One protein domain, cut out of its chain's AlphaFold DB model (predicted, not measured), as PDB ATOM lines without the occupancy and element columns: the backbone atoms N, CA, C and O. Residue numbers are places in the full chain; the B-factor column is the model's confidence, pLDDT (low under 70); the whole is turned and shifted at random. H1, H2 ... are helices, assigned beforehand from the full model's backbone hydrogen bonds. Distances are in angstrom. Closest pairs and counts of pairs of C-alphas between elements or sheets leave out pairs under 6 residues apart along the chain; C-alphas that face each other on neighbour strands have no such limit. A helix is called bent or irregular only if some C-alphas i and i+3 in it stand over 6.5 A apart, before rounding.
ATOM      1  N   PHE A 291     120.485 122.897 132.886       90.12
ATOM      2  CA  PHE A 291     119.133 122.468 133.267       90.12
ATOM      3  C   PHE A 291     118.270 123.613 133.841       90.12
ATOM      4  O   PHE A 291     117.109 123.782 133.468       90.12
ATOM      5  N   ASN A 292     118.842 124.460 134.703       90.25
ATOM      6  CA  ASN A 292     118.138 125.616 135.262       90.25
ATOM      7  C   ASN A 292     117.972 126.756 134.243       90.25
ATOM      8  O   ASN A 292     116.972 127.468 134.293       90.25
ATOM      9  N   GLN A 293     118.911 126.933 133.306       91.56
ATOM     10  CA  GLN A 293     118.755 127.887 132.199       91.56
ATOM     11  C   GLN A 293     117.637 127.437 131.240       91.56
ATOM     12  O   GLN A 293     116.746 128.220 130.914       91.56
ATOM     13  N   MET A 294     117.620 126.154 130.872       92.88
ATOM     14  CA  MET A 294     116.602 125.538 130.015       92.88
ATOM     15  C   MET A 294     115.198 125.565 130.644       92.88
ATOM     16  O   MET A 294     114.230 125.877 129.953       92.88
ATOM     17  N   ASN A 295     115.071 125.358 131.961       92.00
ATOM     18  CA  ASN A 295     113.796 125.525 132.673       92.00
ATOM     19  C   ASN A 295     113.258 126.962 132.568       92.00
ATOM     20  O   ASN A 295     112.082 127.177 132.267       92.00
ATOM     21  N   ILE A 296     114.128 127.961 132.753       92.12
ATOM     22  CA  ILE A 296     113.754 129.376 132.611       92.12
ATOM     23  C   ILE A 296     113.386 129.692 131.150       92.12
ATOM     24  O   ILE A 296     112.454 130.466 130.922       92.12
ATOM     25  N   PHE A 297     114.050 129.075 130.165       94.06
ATOM     26  CA  PHE A 297     113.660 129.165 128.755       94.06
ATOM     27  C   PHE A 297     112.259 128.594 128.511       94.06
ATOM     28  O   PHE A 297     111.404 129.345 128.044       94.06
ATOM     29  N   LYS A 298     111.981 127.338 128.904       92.56
ATOM     30  CA  LYS A 298     110.656 126.688 128.781       92.56
ATOM     31  C   LYS A 298     109.542 127.595 129.330       92.56
ATOM     32  O   LYS A 298     108.583 127.888 128.614       92.56
ATOM     33  N   GLN A 299     109.749 128.165 130.521       91.62
ATOM     34  CA  GLN A 299     108.831 129.107 131.186       91.62
ATOM     35  C   GLN A 299     108.682 130.487 130.506       91.62
ATOM     36  O   GLN A 299     107.675 131.157 130.725       91.62
ATOM     37  N   ASN A 300     109.657 130.951 129.713       91.56
ATOM     38  CA  ASN A 300     109.646 132.287 129.092       91.56
ATOM     39  C   ASN A 300     109.533 132.269 127.555       91.56
ATOM     40  O   ASN A 300     109.567 133.338 126.948       91.56
ATOM     41  N   THR A 301     109.341 131.105 126.923       92.25
ATOM     42  CA  THR A 301     109.169 130.966 125.459       92.25
ATOM     43  C   THR A 301     108.161 131.966 124.873       92.25
ATOM     44  O   THR A 301     108.493 132.659 123.919       92.25
ATOM     45  N   LYS A 302     106.987 132.140 125.501       93.12
ATOM     46  CA  LYS A 302     105.930 133.098 125.092       93.12
ATOM     47  C   LYS A 302     106.303 134.591 125.183       93.12
ATOM     48  O   LYS A 302     105.507 135.442 124.805       93.12
ATOM     49  N   LYS A 303     107.480 134.947 125.709       93.31
ATOM     50  CA  LYS A 303     107.994 136.335 125.706       93.31
ATOM     51  C   LYS A 303     108.965 136.618 124.566       93.31
ATOM     52  O   LYS A 303     109.296 137.776 124.322       93.31
ATOM     53  N   ILE A 304     109.463 135.572 123.918       95.44
ATOM     54  CA  ILE A 304     110.343 135.668 122.762       95.44
ATOM     55  C   ILE A 304     109.433 135.802 121.540       95.44
ATOM     56  O   ILE A 304     108.556 134.970 121.331       95.44
ATOM     57  N   LYS A 305     109.617 136.860 120.747       94.81
ATOM     58  CA  LYS A 305     108.762 137.184 119.594       94.81
ATOM     59  C   LYS A 305     109.582 137.436 118.342       94.81
ATOM     60  O   LYS A 305     110.644 138.061 118.417       94.81
ATOM     61  N   CYS A 306     109.068 137.029 117.186       93.38
ATOM     62  CA  CYS A 306     109.712 137.258 115.891       93.38
ATOM     63  C   CYS A 306     109.767 138.747 115.499       93.38
ATOM     64  O   CYS A 306     110.750 139.198 114.919       93.38
ATOM     65  N   SER A 307     108.776 139.539 115.917       92.19
ATOM     66  CA  SER A 307     108.706 140.990 115.686       92.19
ATOM     67  C   SER A 307     109.655 141.834 116.555       92.19
ATOM     68  O   SER A 307     109.921 142.987 116.225       92.19
ATOM     69  N   GLU A 308     110.193 141.289 117.653       93.88
ATOM     70  CA  GLU A 308     110.960 142.046 118.659       93.88
ATOM     71  C   GLU A 308     112.400 141.509 118.831       93.88
ATOM     72  O   GLU A 308     112.867 141.302 119.951       93.88
ATOM     73  N   ILE A 309     113.136 141.299 117.729       95.19
ATOM     74  CA  ILE A 309     114.475 140.657 117.716       95.19
ATOM     75  C   ILE A 309     115.455 141.154 118.785       95.19
ATOM     76  O   ILE A 309     116.138 140.346 119.411       95.19
ATOM     77  N   LYS A 310     115.508 142.463 119.057       95.69
ATOM     78  CA  LYS A 310     116.425 143.022 120.064       95.69
ATOM     79  C   LYS A 310     116.005 142.703 121.497       95.69
ATOM     80  O   LYS A 310     116.870 142.546 122.354       95.69
ATOM     81  N   LEU A 311     114.704 142.561 121.754       95.94
ATOM     82  CA  LEU A 311     114.195 142.095 123.043       95.94
ATOM     83  C   LEU A 311     114.441 140.592 123.201       95.94
ATOM     84  O   LEU A 311     114.979 140.171 124.222       95.94
ATOM     85  N   SER A 312     114.144 139.809 122.161       97.19
ATOM     86  CA  SER A 312     114.405 138.367 122.090       97.19
ATOM     87  C   SER A 312     115.890 138.033 122.297       97.19
ATOM     88  O   SER A 312     116.218 137.183 123.123       97.19
ATOM     89  N   PHE A 313     116.800 138.769 121.647       97.25
ATOM     90  CA  PHE A 313     118.251 138.678 121.852       97.25
ATOM     91  C   PHE A 313     118.642 138.918 123.317       97.25
ATOM     92  O   PHE A 313     119.400 138.134 123.891       97.25
ATOM     93  N   VAL A 314     118.109 139.973 123.947       96.56
ATOM     94  CA  VAL A 314     118.380 140.288 125.360       96.56
ATOM     95  C   VAL A 314     117.799 139.225 126.298       96.56
ATOM     96  O   VAL A 314     118.476 138.835 127.244       96.56
ATOM     97  N   ILE A 315     116.594 138.711 126.035       95.81
ATOM     98  CA  ILE A 315     115.979 137.626 126.816       95.81
ATOM     99  C   ILE A 315     116.847 136.362 126.752       95.81
ATOM    100  O   ILE A 315     117.213 135.831 127.799       95.81
ATOM    101  N   ILE A 316     117.250 135.926 125.556       96.12
ATOM    102  CA  ILE A 316     118.092 134.734 125.361       96.12
ATOM    103  C   ILE A 316     119.448 134.899 126.073       96.12
ATOM    104  O   ILE A 316     119.830 134.027 126.855       96.12
ATOM    105  N   ASN A 317     120.117 136.049 125.911       94.56
ATOM    106  CA  ASN A 317     121.407 136.337 126.559       94.56
ATOM    107  C   ASN A 317     121.327 136.531 128.086       94.56
ATOM    108  O   ASN A 317     122.338 136.393 128.782       94.56
ATOM    109  N   LEU A 318     120.148 136.843 128.631       92.88
ATOM    110  CA  LEU A 318     119.905 136.843 130.075       92.88
ATOM    111  C   LEU A 318     119.690 135.420 130.610       92.88
ATOM    112  O   LEU A 318     120.232 135.091 131.665       92.88
ATOM    113  N   ILE A 319     118.952 134.569 129.887       93.62
ATOM    114  CA  ILE A 319     118.682 133.178 130.288       93.62
ATOM    115  C   ILE A 319     119.970 132.346 130.272       93.62
ATOM    116  O   ILE A 319     120.347 131.772 131.295       93.62
ATOM    117  N   PHE A 320     120.673 132.323 129.138       92.00
ATOM    118  CA  PHE A 320     121.876 131.509 128.922       92.00
ATOM    119  C   PHE A 320     123.169 132.277 129.230       92.00
ATOM    120  O   PHE A 320     124.236 132.007 128.676       92.00
ATOM    121  N   LYS A 321     123.088 133.254 130.141       87.00
ATOM    122  CA  LYS A 321     124.212 134.081 130.598       87.00
ATOM    123  C   LYS A 321     125.444 133.219 130.916       87.00
ATOM    124  O   LYS A 321     125.335 132.211 131.606       87.00
ATOM    125  N   HIS A 322     126.606 133.663 130.433       81.56
ATOM    126  CA  HIS A 322     127.914 132.980 130.474       81.56
ATOM    127  C   HIS A 322     128.078 131.740 129.571       81.56
ATOM    128  O   HIS A 322     129.212 131.401 129.247       81.56
ATOM    129  N   ASN A 323     127.008 131.128 129.051       90.12
ATOM    130  CA  ASN A 323     127.113 129.967 128.164       90.12
ATOM    131  C   ASN A 323     127.078 130.371 126.675       90.12
ATOM    132  O   ASN A 323     126.014 130.474 126.064       90.12
ATOM    133  N   LEU A 324     128.243 130.621 126.065       90.38
ATOM    134  CA  LEU A 324     128.332 131.059 124.660       90.38
ATOM    135  C   LEU A 324     127.708 130.058 123.667       90.38
ATOM    136  O   LEU A 324     127.104 130.488 122.688       90.38
ATOM    137  N   PHE A 325     127.809 128.748 123.919       92.50
ATOM    138  CA  PHE A 325     127.226 127.720 123.049       92.50
ATOM    139  C   PHE A 325     125.693 127.778 123.050       92.50
ATOM    140  O   PHE A 325     125.082 127.781 121.982       92.50
ATOM    141  N   PHE A 326     125.066 127.896 124.225       93.50
ATOM    142  CA  PHE A 326     123.609 128.022 124.311       93.50
ATOM    143  C   PHE A 326     123.109 129.385 123.818       93.50
ATOM    144  O   PHE A 326     122.120 129.415 123.094       93.50
ATOM    145  N   ASN A 327     123.805 130.492 124.111       94.31
ATOM    146  CA  ASN A 327     123.459 131.806 123.544       94.31
ATOM    147  C   ASN A 327     123.462 131.779 122.012       94.31
ATOM    148  O   ASN A 327     122.522 132.262 121.385       94.31
ATOM    149  N   TYR A 328     124.503 131.188 121.418       95.69
ATOM    150  CA  TYR A 328     124.628 131.042 119.973       95.69
ATOM    151  C   TYR A 328     123.494 130.194 119.385       95.69
ATOM    152  O   TYR A 328     122.766 130.668 118.515       95.69
ATOM    153  N   ASN A 329     123.306 128.970 119.885       96.25
ATOM    154  CA  ASN A 329     122.364 128.024 119.290       96.25
ATOM    155  C   ASN A 329     120.891 128.361 119.570       96.25
ATOM    156  O   ASN A 329     120.066 128.213 118.672       96.25
ATOM    157  N   MET A 330     120.539 128.890 120.751       96.94
ATOM    158  CA  MET A 330     119.174 129.383 121.005       96.94
ATOM    159  C   MET A 330     118.847 130.615 120.162       96.94
ATOM    160  O   MET A 330     117.714 130.752 119.700       96.94
ATOM    161  N   PHE A 331     119.819 131.501 119.925       97.56
ATOM    162  CA  PHE A 331     119.599 132.636 119.034       97.56
ATOM    163  C   PHE A 331     119.543 132.206 117.560       97.56
ATOM    164  O   PHE A 331     118.703 132.716 116.828       97.56
ATOM    165  N   LEU A 332     120.337 131.219 117.130       96.81
ATOM    166  CA  LEU A 332     120.214 130.608 115.801       96.81
ATOM    167  C   LEU A 332     118.848 129.932 115.608       96.81
ATOM    168  O   LEU A 332     118.200 130.186 114.596       96.81
ATOM    169  N   LEU A 333     118.367 129.163 116.589       96.88
ATOM    170  CA  LEU A 333     117.020 128.582 116.576       96.88
ATOM    171  C   LEU A 333     115.956 129.677 116.444       96.88
ATOM    172  O   LEU A 333     115.127 129.609 115.544       96.88
ATOM    173  N   TYR A 334     116.020 130.721 117.275       97.69
ATOM    174  CA  TYR A 334     115.134 131.882 117.168       97.69
ATOM    175  C   TYR A 334     115.156 132.518 115.772       97.69
ATOM    176  O   TYR A 334     114.094 132.754 115.197       97.69
ATOM    177  N   LEU A 335     116.340 132.765 115.205       96.25
ATOM    178  CA  LEU A 335     116.463 133.366 113.879       96.25
ATOM    179  C   LEU A 335     115.843 132.477 112.797       96.25
ATOM    180  O   LEU A 335     115.089 132.988 111.972       96.25
ATOM    181  N   LEU A 336     116.134 131.172 112.810       94.50
ATOM    182  CA  LEU A 336     115.613 130.209 111.836       94.50
ATOM    183  C   LEU A 336     114.086 130.092 111.920       94.50
ATOM    184  O   LEU A 336     113.421 130.238 110.900       94.50
ATOM    185  N   LEU A 337     113.512 129.916 113.118       95.44
ATOM    186  CA  LEU A 337     112.052 129.860 113.286       95.44
ATOM    187  C   LEU A 337     111.377 131.157 112.822       95.44
ATOM    188  O   LEU A 337     110.380 131.107 112.115       95.44
ATOM    189  N   CYS A 338     111.959 132.310 113.158       94.56
ATOM    190  CA  CYS A 338     111.451 133.631 112.785       94.56
ATOM    191  C   CYS A 338     111.919 134.116 111.396       94.56
ATOM    192  O   CYS A 338     111.988 135.325 111.158       94.56
ATOM    193  N   SER A 339     112.308 133.207 110.498       92.12
ATOM    194  CA  SER A 339     112.596 133.521 109.088       92.12
ATOM    195  C   SER A 339     112.293 132.392 108.098       92.12
ATOM    196  O   SER A 339     112.321 132.645 106.894       92.12
ATOM    197  N   TYR A 340     111.997 131.174 108.562       91.69
ATOM    198  CA  TYR A 340     111.617 130.053 107.706       91.69
ATOM    199  C   TYR A 340     110.264 130.302 107.023       91.69
ATOM    200  O   TYR A 340     109.292 130.677 107.675       91.69
ATOM    201  N   THR A 341     110.192 130.079 105.709       87.25
ATOM    202  CA  THR A 341     109.040 130.476 104.871       87.25
ATOM    203  C   THR A 341     107.723 129.780 105.220       87.25
ATOM    204  O   THR A 341     106.663 130.325 104.938       87.25
ATOM    205  N   GLU A 342     107.756 128.601 105.848       89.06
ATOM    206  CA  GLU A 342     106.544 127.881 106.284       89.06
ATOM    207  C   GLU A 342     106.050 128.314 107.683       89.06
ATOM    208  O   GLU A 342     105.079 127.753 108.183       89.06
ATOM    209  N   LEU A 343     106.729 129.271 108.332       90.62
ATOM    210  CA  LEU A 343     106.488 129.713 109.716       90.62
ATOM    211  C   LEU A 343     106.356 131.247 109.851       90.62
ATOM    212  O   LEU A 343     106.365 131.768 110.963       90.62
ATOM    213  N   GLU A 344     106.259 131.974 108.733       83.88
ATOM    214  CA  GLU A 344     106.369 133.442 108.678       83.88
ATOM    215  C   GLU A 344     105.327 134.189 109.531       83.88
ATOM    216  O   GLU A 344     105.677 135.152 110.213       83.88
ATOM    217  N   ASP A 345     104.079 133.713 109.538       84.94
ATOM    218  CA  ASP A 345     102.950 134.340 110.243       84.94
ATOM    219  C   ASP A 345     102.738 133.827 111.689       84.94
ATOM    220  O   ASP A 345     101.766 134.213 112.340       84.94
ATOM    221  N   MET A 346     103.605 132.947 112.207       92.38
ATOM    222  CA  MET A 346     103.417 132.270 113.505       92.38
ATOM    223  C   MET A 346     104.190 132.926 114.660       92.38
ATOM    224  O   MET A 346     105.277 133.485 114.472       92.38
ATOM    225  N   GLU A 347     103.693 132.808 115.899       94.19
ATOM    226  CA  GLU A 347     104.506 133.192 117.058       94.19
ATOM    227  C   GLU A 347     105.653 132.192 117.284       94.19
ATOM    228  O   GLU A 347     105.498 130.980 117.155       94.19
ATOM    229  N   PHE A 348     106.813 132.687 117.732       96.00
ATOM    230  CA  PHE A 348     108.001 131.863 118.012       96.00
ATOM    231  C   PHE A 348     107.708 130.645 118.911       96.00
ATOM    232  O   PHE A 348     108.289 129.582 118.712       96.00
ATOM    233  N   HIS A 349     106.810 130.786 119.891       96.19
ATOM    234  CA  HIS A 349     106.404 129.691 120.777       96.19
ATOM    235  C   HIS A 349     105.652 128.574 120.029       96.19
ATOM    236  O   HIS A 349     105.866 127.397 120.315       96.19
ATOM    237  N   GLU A 350     104.813 128.929 119.058       95.75
ATOM    238  CA  GLU A 350     104.034 127.995 118.241       95.75
ATOM    239  C   GLU A 350     104.955 127.281 117.247       95.75
ATOM    240  O   GLU A 350     105.031 126.050 117.250       95.75
ATOM    241  N   SER A 351     105.764 128.054 116.515       96.25
ATOM    242  CA  SER A 351     106.826 127.562 115.629       96.25
ATOM    243  C   SER A 351     107.767 126.584 116.338       96.25
ATOM    244  O   SER A 351     108.120 125.542 115.785       96.25
ATOM    245  N   LEU A 352     108.143 126.881 117.591       96.50
ATOM    246  CA  LEU A 352     108.971 126.004 118.417       96.50
ATOM    247  C   LEU A 352     108.253 124.686 118.727       96.50
ATOM    248  O   LEU A 352     108.845 123.625 118.548       96.50
ATOM    249  N   ILE A 353     106.983 124.722 119.144       95.06
ATOM    250  CA  ILE A 353     106.200 123.506 119.422       95.06
ATOM    251  C   ILE A 353     106.078 122.631 118.166       95.06
ATOM    252  O   ILE A 353     106.275 121.418 118.258       95.06
ATOM    253  N   MET A 354     105.806 123.219 116.996       95.00
ATOM    254  CA  MET A 354     105.714 122.469 115.736       95.00
ATOM    255  C   MET A 354     107.041 121.790 115.371       95.00
ATOM    256  O   MET A 354     107.059 120.621 114.978       95.00
ATOM    257  N   VAL A 355     108.156 122.498 115.555       94.31
ATOM    258  CA  VAL A 355     109.513 122.008 115.279       94.31
ATOM    259  C   VAL A 355     109.952 120.914 116.252       94.31
ATOM    260  O   VAL A 355     110.455 119.886 115.800       94.31
ATOM    261  N   LEU A 356     109.702 121.060 117.559       94.00
ATOM    262  CA  LEU A 356     110.035 120.023 118.548       94.00
ATOM    263  C   LEU A 356     109.176 118.756 118.371       94.00
ATOM    264  O   LEU A 356     109.688 117.647 118.503       94.00
ATOM    265  N   LYS A 357     107.905 118.896 117.973       92.94
ATOM    266  CA  LYS A 357     107.043 117.764 117.576       92.94
ATOM    267  C   LYS A 357     107.373 117.177 116.192       92.94
ATOM    268  O   LYS A 357     106.763 116.191 115.789       92.94
ATOM    269  N   ASN A 358     108.293 117.788 115.442       90.50
ATOM    270  CA  ASN A 358     108.589 117.487 114.037       90.50
ATOM    271  C   ASN A 358     107.347 117.476 113.108       90.50
ATOM    272  O   ASN A 358     107.301 116.731 112.126       90.50
ATOM    273  N   GLN A 359     106.328 118.294 113.406       90.50
ATOM    274  CA  GLN A 359     105.108 118.395 112.594       90.50
ATOM    275  C   GLN A 359     105.455 118.842 111.168       90.50
ATOM    276  O   GLN A 359     106.315 119.697 110.983       90.50
ATOM    277  N   HIS A 360     104.841 118.224 110.154       88.19
ATOM    278  CA  HIS A 360     105.150 118.444 108.725       88.19
ATOM    279  C   HIS A 360     106.656 118.351 108.372       88.19
ATOM    280  O   HIS A 360     107.126 118.950 107.402       88.19
ATOM    281  N   TYR A 361     107.415 117.588 109.171       88.19
ATOM    282  CA  TYR A 361     108.875 117.464 109.126       88.19
ATOM    283  C   TYR A 361     109.653 118.774 109.369       88.19
ATOM    284  O   TYR A 361     110.839 118.855 109.045       88.19
ATOM    285  N   LEU A 362     109.019 119.795 109.961       89.56
ATOM    286  CA  LEU A 362     109.625 121.100 110.264       89.56
ATOM    287  C   LEU A 362     110.878 120.977 111.138       89.56
ATOM    288  O   LEU A 362     111.865 121.662 110.886       89.56
ATOM    289  N   GLY A 363     110.875 120.061 112.110       89.88
ATOM    290  CA  GLY A 363     112.042 119.767 112.941       89.88
ATOM    291  C   GLY A 363     113.239 119.328 112.107       89.88
ATOM    292  O   GLY A 363     114.313 119.910 112.220       89.88
ATOM    293  N   ALA A 364     113.036 118.365 111.204       87.88
ATOM    294  CA  ALA A 364     114.081 117.881 110.307       87.88
ATOM    295  C   ALA A 364     114.539 118.951 109.296       87.88
ATOM    296  O   ALA A 364     115.738 119.087 109.058       87.88
ATOM    297  N   LYS A 365     113.610 119.744 108.742       88.06
ATOM    298  CA  LYS A 365     113.908 120.859 107.822       88.06
ATOM    299  C   LYS A 365     114.804 121.916 108.486       88.06
ATOM    300  O   LYS A 365     115.843 122.279 107.939       88.06
ATOM    301  N   ILE A 366     114.437 122.357 109.692       89.56
ATOM    302  CA  ILE A 366     115.185 123.342 110.489       89.56
ATOM    303  C   ILE A 366     116.538 122.776 110.953       89.56
ATOM    304  O   ILE A 366     117.546 123.479 110.878       89.56
ATOM    305  N   SER A 367     116.588 121.493 111.334       88.50
ATOM    306  CA  SER A 367     117.835 120.760 111.599       88.50
ATOM    307  C   SER A 367     118.807 120.810 110.417       88.50
ATOM    308  O   SER A 367     119.966 121.175 110.595       88.50
ATOM    309  N   VAL A 368     118.334 120.497 109.204       84.75
ATOM    310  CA  VAL A 368     119.163 120.522 107.988       84.75
ATOM    311  C   VAL A 368     119.744 121.920 107.758       84.75
ATOM    312  O   VAL A 368     120.955 122.042 107.606       84.75
ATOM    313  N   ILE A 369     118.925 122.978 107.804       84.56
ATOM    314  CA  ILE A 369     119.376 124.362 107.549       84.56
ATOM    315  C   ILE A 369     120.437 124.822 108.566       84.56
ATOM    316  O   ILE A 369     121.400 125.491 108.188       84.56
ATOM    317  N   GLY A 370     120.271 124.464 109.844       83.44
ATOM    318  CA  GLY A 370     121.226 124.797 110.904       83.44
ATOM    319  C   GLY A 370     122.473 123.903 110.954       83.44
ATOM    320  O   GLY A 370     123.459 124.282 111.581       83.44
ATOM    321  N   GLY A 371     122.463 122.743 110.293       84.94
ATOM    322  CA  GLY A 371     123.591 121.814 110.229       84.94
ATOM    323  C   GLY A 371     123.675 120.804 111.383       84.94
ATOM    324  O   GLY A 371     122.782 120.669 112.221       84.94
ATOM    325  N   GLU A 372     124.777 120.051 111.404       82.00
ATOM    326  CA  GLU A 372     124.985 118.876 112.265       82.00
ATOM    327  C   GLU A 372     124.997 119.220 113.764       82.00
ATOM    328  O   GLU A 372     124.134 118.750 114.503       82.00
ATOM    329  N   SER A 373     125.887 120.114 114.213       83.25
ATOM    330  CA  SER A 373     125.979 120.483 115.638       83.25
ATOM    331  C   SER A 373     124.726 121.216 116.149       83.25
ATOM    332  O   SER A 373     124.346 121.101 117.315       83.25
ATOM    333  N   PHE A 374     124.011 121.913 115.260       88.81
ATOM    334  CA  PHE A 374     122.695 122.469 115.575       88.81
ATOM    335  C   PHE A 374     121.613 121.382 115.702       88.81
ATOM    336  O   PHE A 374     120.706 121.516 116.519       88.81
ATOM    337  N   SER A 375     121.714 120.283 114.950       89.06
ATOM    338  CA  SER A 375     120.792 119.140 115.033       89.06
ATOM    339  C   SER A 375     120.980 118.309 116.306       89.06
ATOM    340  O   SER A 375     119.990 117.826 116.866       89.06
ATOM    341  N   GLU A 376     122.215 118.191 116.807       89.56
ATOM    342  CA  GLU A 376     122.496 117.683 118.160       89.56
ATOM    343  C   GLU A 376     121.805 118.570 119.208       89.56
ATOM    344  O   GLU A 376     121.021 118.095 120.032       89.56
ATOM    345  N   PHE A 377     122.031 119.885 119.125       92.69
ATOM    346  CA  PHE A 377     121.445 120.878 120.024       92.69
ATOM    347  C   PHE A 377     119.905 120.919 119.971       92.69
ATOM    348  O   PHE A 377     119.259 121.092 121.009       92.69
ATOM    349  N   LEU A 378     119.294 120.745 118.795       92.50
ATOM    350  CA  LEU A 378     117.840 120.716 118.647       92.50
ATOM    351  C   LEU A 378     117.246 119.441 119.255       92.50
ATOM    352  O   LEU A 378     116.214 119.519 119.918       92.50
ATOM    353  N   ASN A 379     117.916 118.290 119.127       90.31
ATOM    354  CA  ASN A 379     117.509 117.072 119.833       90.31
ATOM    355  C   ASN A 379     117.710 117.180 121.354       90.31
ATOM    356  O   ASN A 379     116.818 116.774 122.094       90.31
ATOM    357  N   TYR A 380     118.797 117.796 121.835       90.62
ATOM    358  CA  TYR A 380     118.956 118.124 123.259       90.62
ATOM    359  C   TYR A 380     117.815 119.027 123.757       90.62
ATOM    360  O   TYR A 380     117.186 118.746 124.775       90.62
ATOM    361  N   THR A 381     117.500 120.083 123.000       92.19
ATOM    362  CA  THR A 381     116.400 121.007 123.311       92.19
ATOM    363  C   THR A 381     115.060 120.281 123.335       92.19
ATOM    364  O   THR A 381     114.292 120.470 124.269       92.19
ATOM    365  N   LYS A 382     114.790 119.406 122.362       92.50
ATOM    366  CA  LYS A 382     113.577 118.583 122.307       92.50
ATOM    367  C   LYS A 382     113.471 117.629 123.496       92.50
ATOM    368  O   LYS A 382     112.413 117.556 124.102       92.50
ATOM    369  N   ASN A 383     114.557 116.950 123.863       89.44
ATOM    370  CA  ASN A 383     114.579 116.030 125.003       89.44
ATOM    371  C   ASN A 383     114.381 116.747 126.354       89.44
ATOM    372  O   ASN A 383     114.002 116.099 127.319       89.44
ATOM    373  N   PHE A 384     114.600 118.067 126.426       89.75
ATOM    374  CA  PHE A 384     114.280 118.889 127.600       89.75
ATOM    375  C   PHE A 384     112.779 119.240 127.718       89.75
ATOM    376  O   PHE A 384     112.301 119.664 128.769       89.75
ATOM    377  N   PHE A 385     112.016 119.101 126.634       88.69
ATOM    378  CA  PHE A 385     110.559 119.165 126.668       88.69
ATOM    379  C   PHE A 385     110.060 117.721 126.688       88.69
ATOM    380  O   PHE A 385     109.860 117.117 125.636       88.69
ATOM    381  N   ASP A 386     109.897 117.160 127.888       83.50
ATOM    382  CA  ASP A 386     109.483 115.766 128.109       83.50
ATOM    383  C   ASP A 386     108.240 115.396 127.282       83.50
ATOM    384  O   ASP A 386     108.163 114.307 126.713       83.50
ATOM    385  N   GLU A 387     107.326 116.360 127.116       86.25
ATOM    386  CA  GLU A 387     106.099 116.270 126.320       86.25
ATOM    387  C   GLU A 387     106.353 115.966 124.830       86.25
ATOM    388  O   GLU A 387     105.457 115.483 124.134       86.25
ATOM    389  N   TYR A 388     107.552 116.277 124.326       86.81
ATOM    390  CA  TYR A 388     107.967 116.132 122.925       86.81
ATOM    391  C   TYR A 388     109.172 115.190 122.726       86.81
ATOM    392  O   TYR A 388     109.569 114.929 121.588       86.81
ATOM    393  N   SER A 389     109.731 114.638 123.806       77.94
ATOM    394  CA  SER A 389     110.868 113.698 123.807       77.94
ATOM    395  C   SER A 389     110.727 112.556 122.781       77.94
ATOM    396  O   SER A 389     111.657 112.278 122.015       77.94
TER     397      SER A 389
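AT A GLANCE: This is residues 291 to 389 of the 553 residues of an uncharacterized protein of Cryptosporidium ubiquitum (UniProt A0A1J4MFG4). Three helices, H1, H2 and H3, turn back and forth as two successive helical hairpins, and H4 stands crosswise to H3 at the last residues of H3, 334 to 337, and meets H1 only at their ends, making a corner with it. A further hairpin, H5 and H6, lies on the side of H3 away from H2, with H3 nearest to the middle of the domain. The printed part has 99 residues with six named helices, H1 to H6 in order, and no named strand: the class is all helix. The whole is compact, with a radius of gyration of the C-alphas of 12.2 A, and rounded, spanning 33 by 27 by 24 A.

HOW THE PARTS SIT: H1, residues 291 to 303, and H2, residues 306 to 319, touch as a hairpin at a shallow tilt of 22 degrees, opposite ways; their closest C-alphas are those of Gln 293 and Ile 319, 5.6 A apart. H2 and H3, residues 324 to 337, touch as a hairpin at a shallow tilt of 19 degrees, opposite ways, with the C-alphas of Asn 317 and Asn 327 closest at 5.8 A. H1 and H3 are apart. H4, residues 348 to 356, is about perpendicular to H3 at 82 degrees and touches residues 334 to 337 of it, closest at the C-alphas of Leu 337 and Ser 351, 6.2 A. H1 and H4 touch only at their ends, where the C-alphas of Lys 302 and His 349 are closest at 5.5 A. H5, residues 359 to 370, touches H4 with residues 361 to 366, about perpendicular at 84 degrees, the closest C-alphas being those of Val 355 and Gly 363 at 4.1 A. H5 also touches H3, at a steep tilt of 51 degrees, with the C-alphas of Leu 336 and Ile 366 closest at 7.0 A. H6, residues 372 to 383, forms a hairpin with H5 at a steep tilt of 40 degrees, opposite ways; they touch, and the C-alphas of Ser 367 and Ser 375 are closest at 4.8 A. H3 and H6 are close but not clearly touching, with the C-alphas of Asn 329 and Phe 374 closest at 6.7 A. In H3, H4 and H6 every O i to N i+4 pair is within hydrogen-bond range, against 7 of 9 in H1, 8 of 10 in H2 and 6 of 8 in H5.

IN THESE COORDINATES: H1 begins at C-alpha 291, (119.133, 122.468, 133.267), and is 19.3 A long from first to last C-alpha; H2 is 17.4 A, H3 19.9 A, H4 12.0 A, H5 17.4 A and H6 16.7 A. H3 ends at C-alpha 337, (112.052, 129.860, 113.286), and H6 at C-alpha 383, (114.579, 116.030, 125.003). H1, H2 and H5 are irregular: C-alphas 299 and 302 are 7.8 A apart, 307 and 310 9.1 A, and 360 and 363 8.2 A.

THE WHOLE: The two C-alphas farthest apart, those of His 322 and His 360, are 34.7 A apart. The printed part has no cut and no long link. Mean pLDDT of the printed part is 91.6, and no printed residue is under 70.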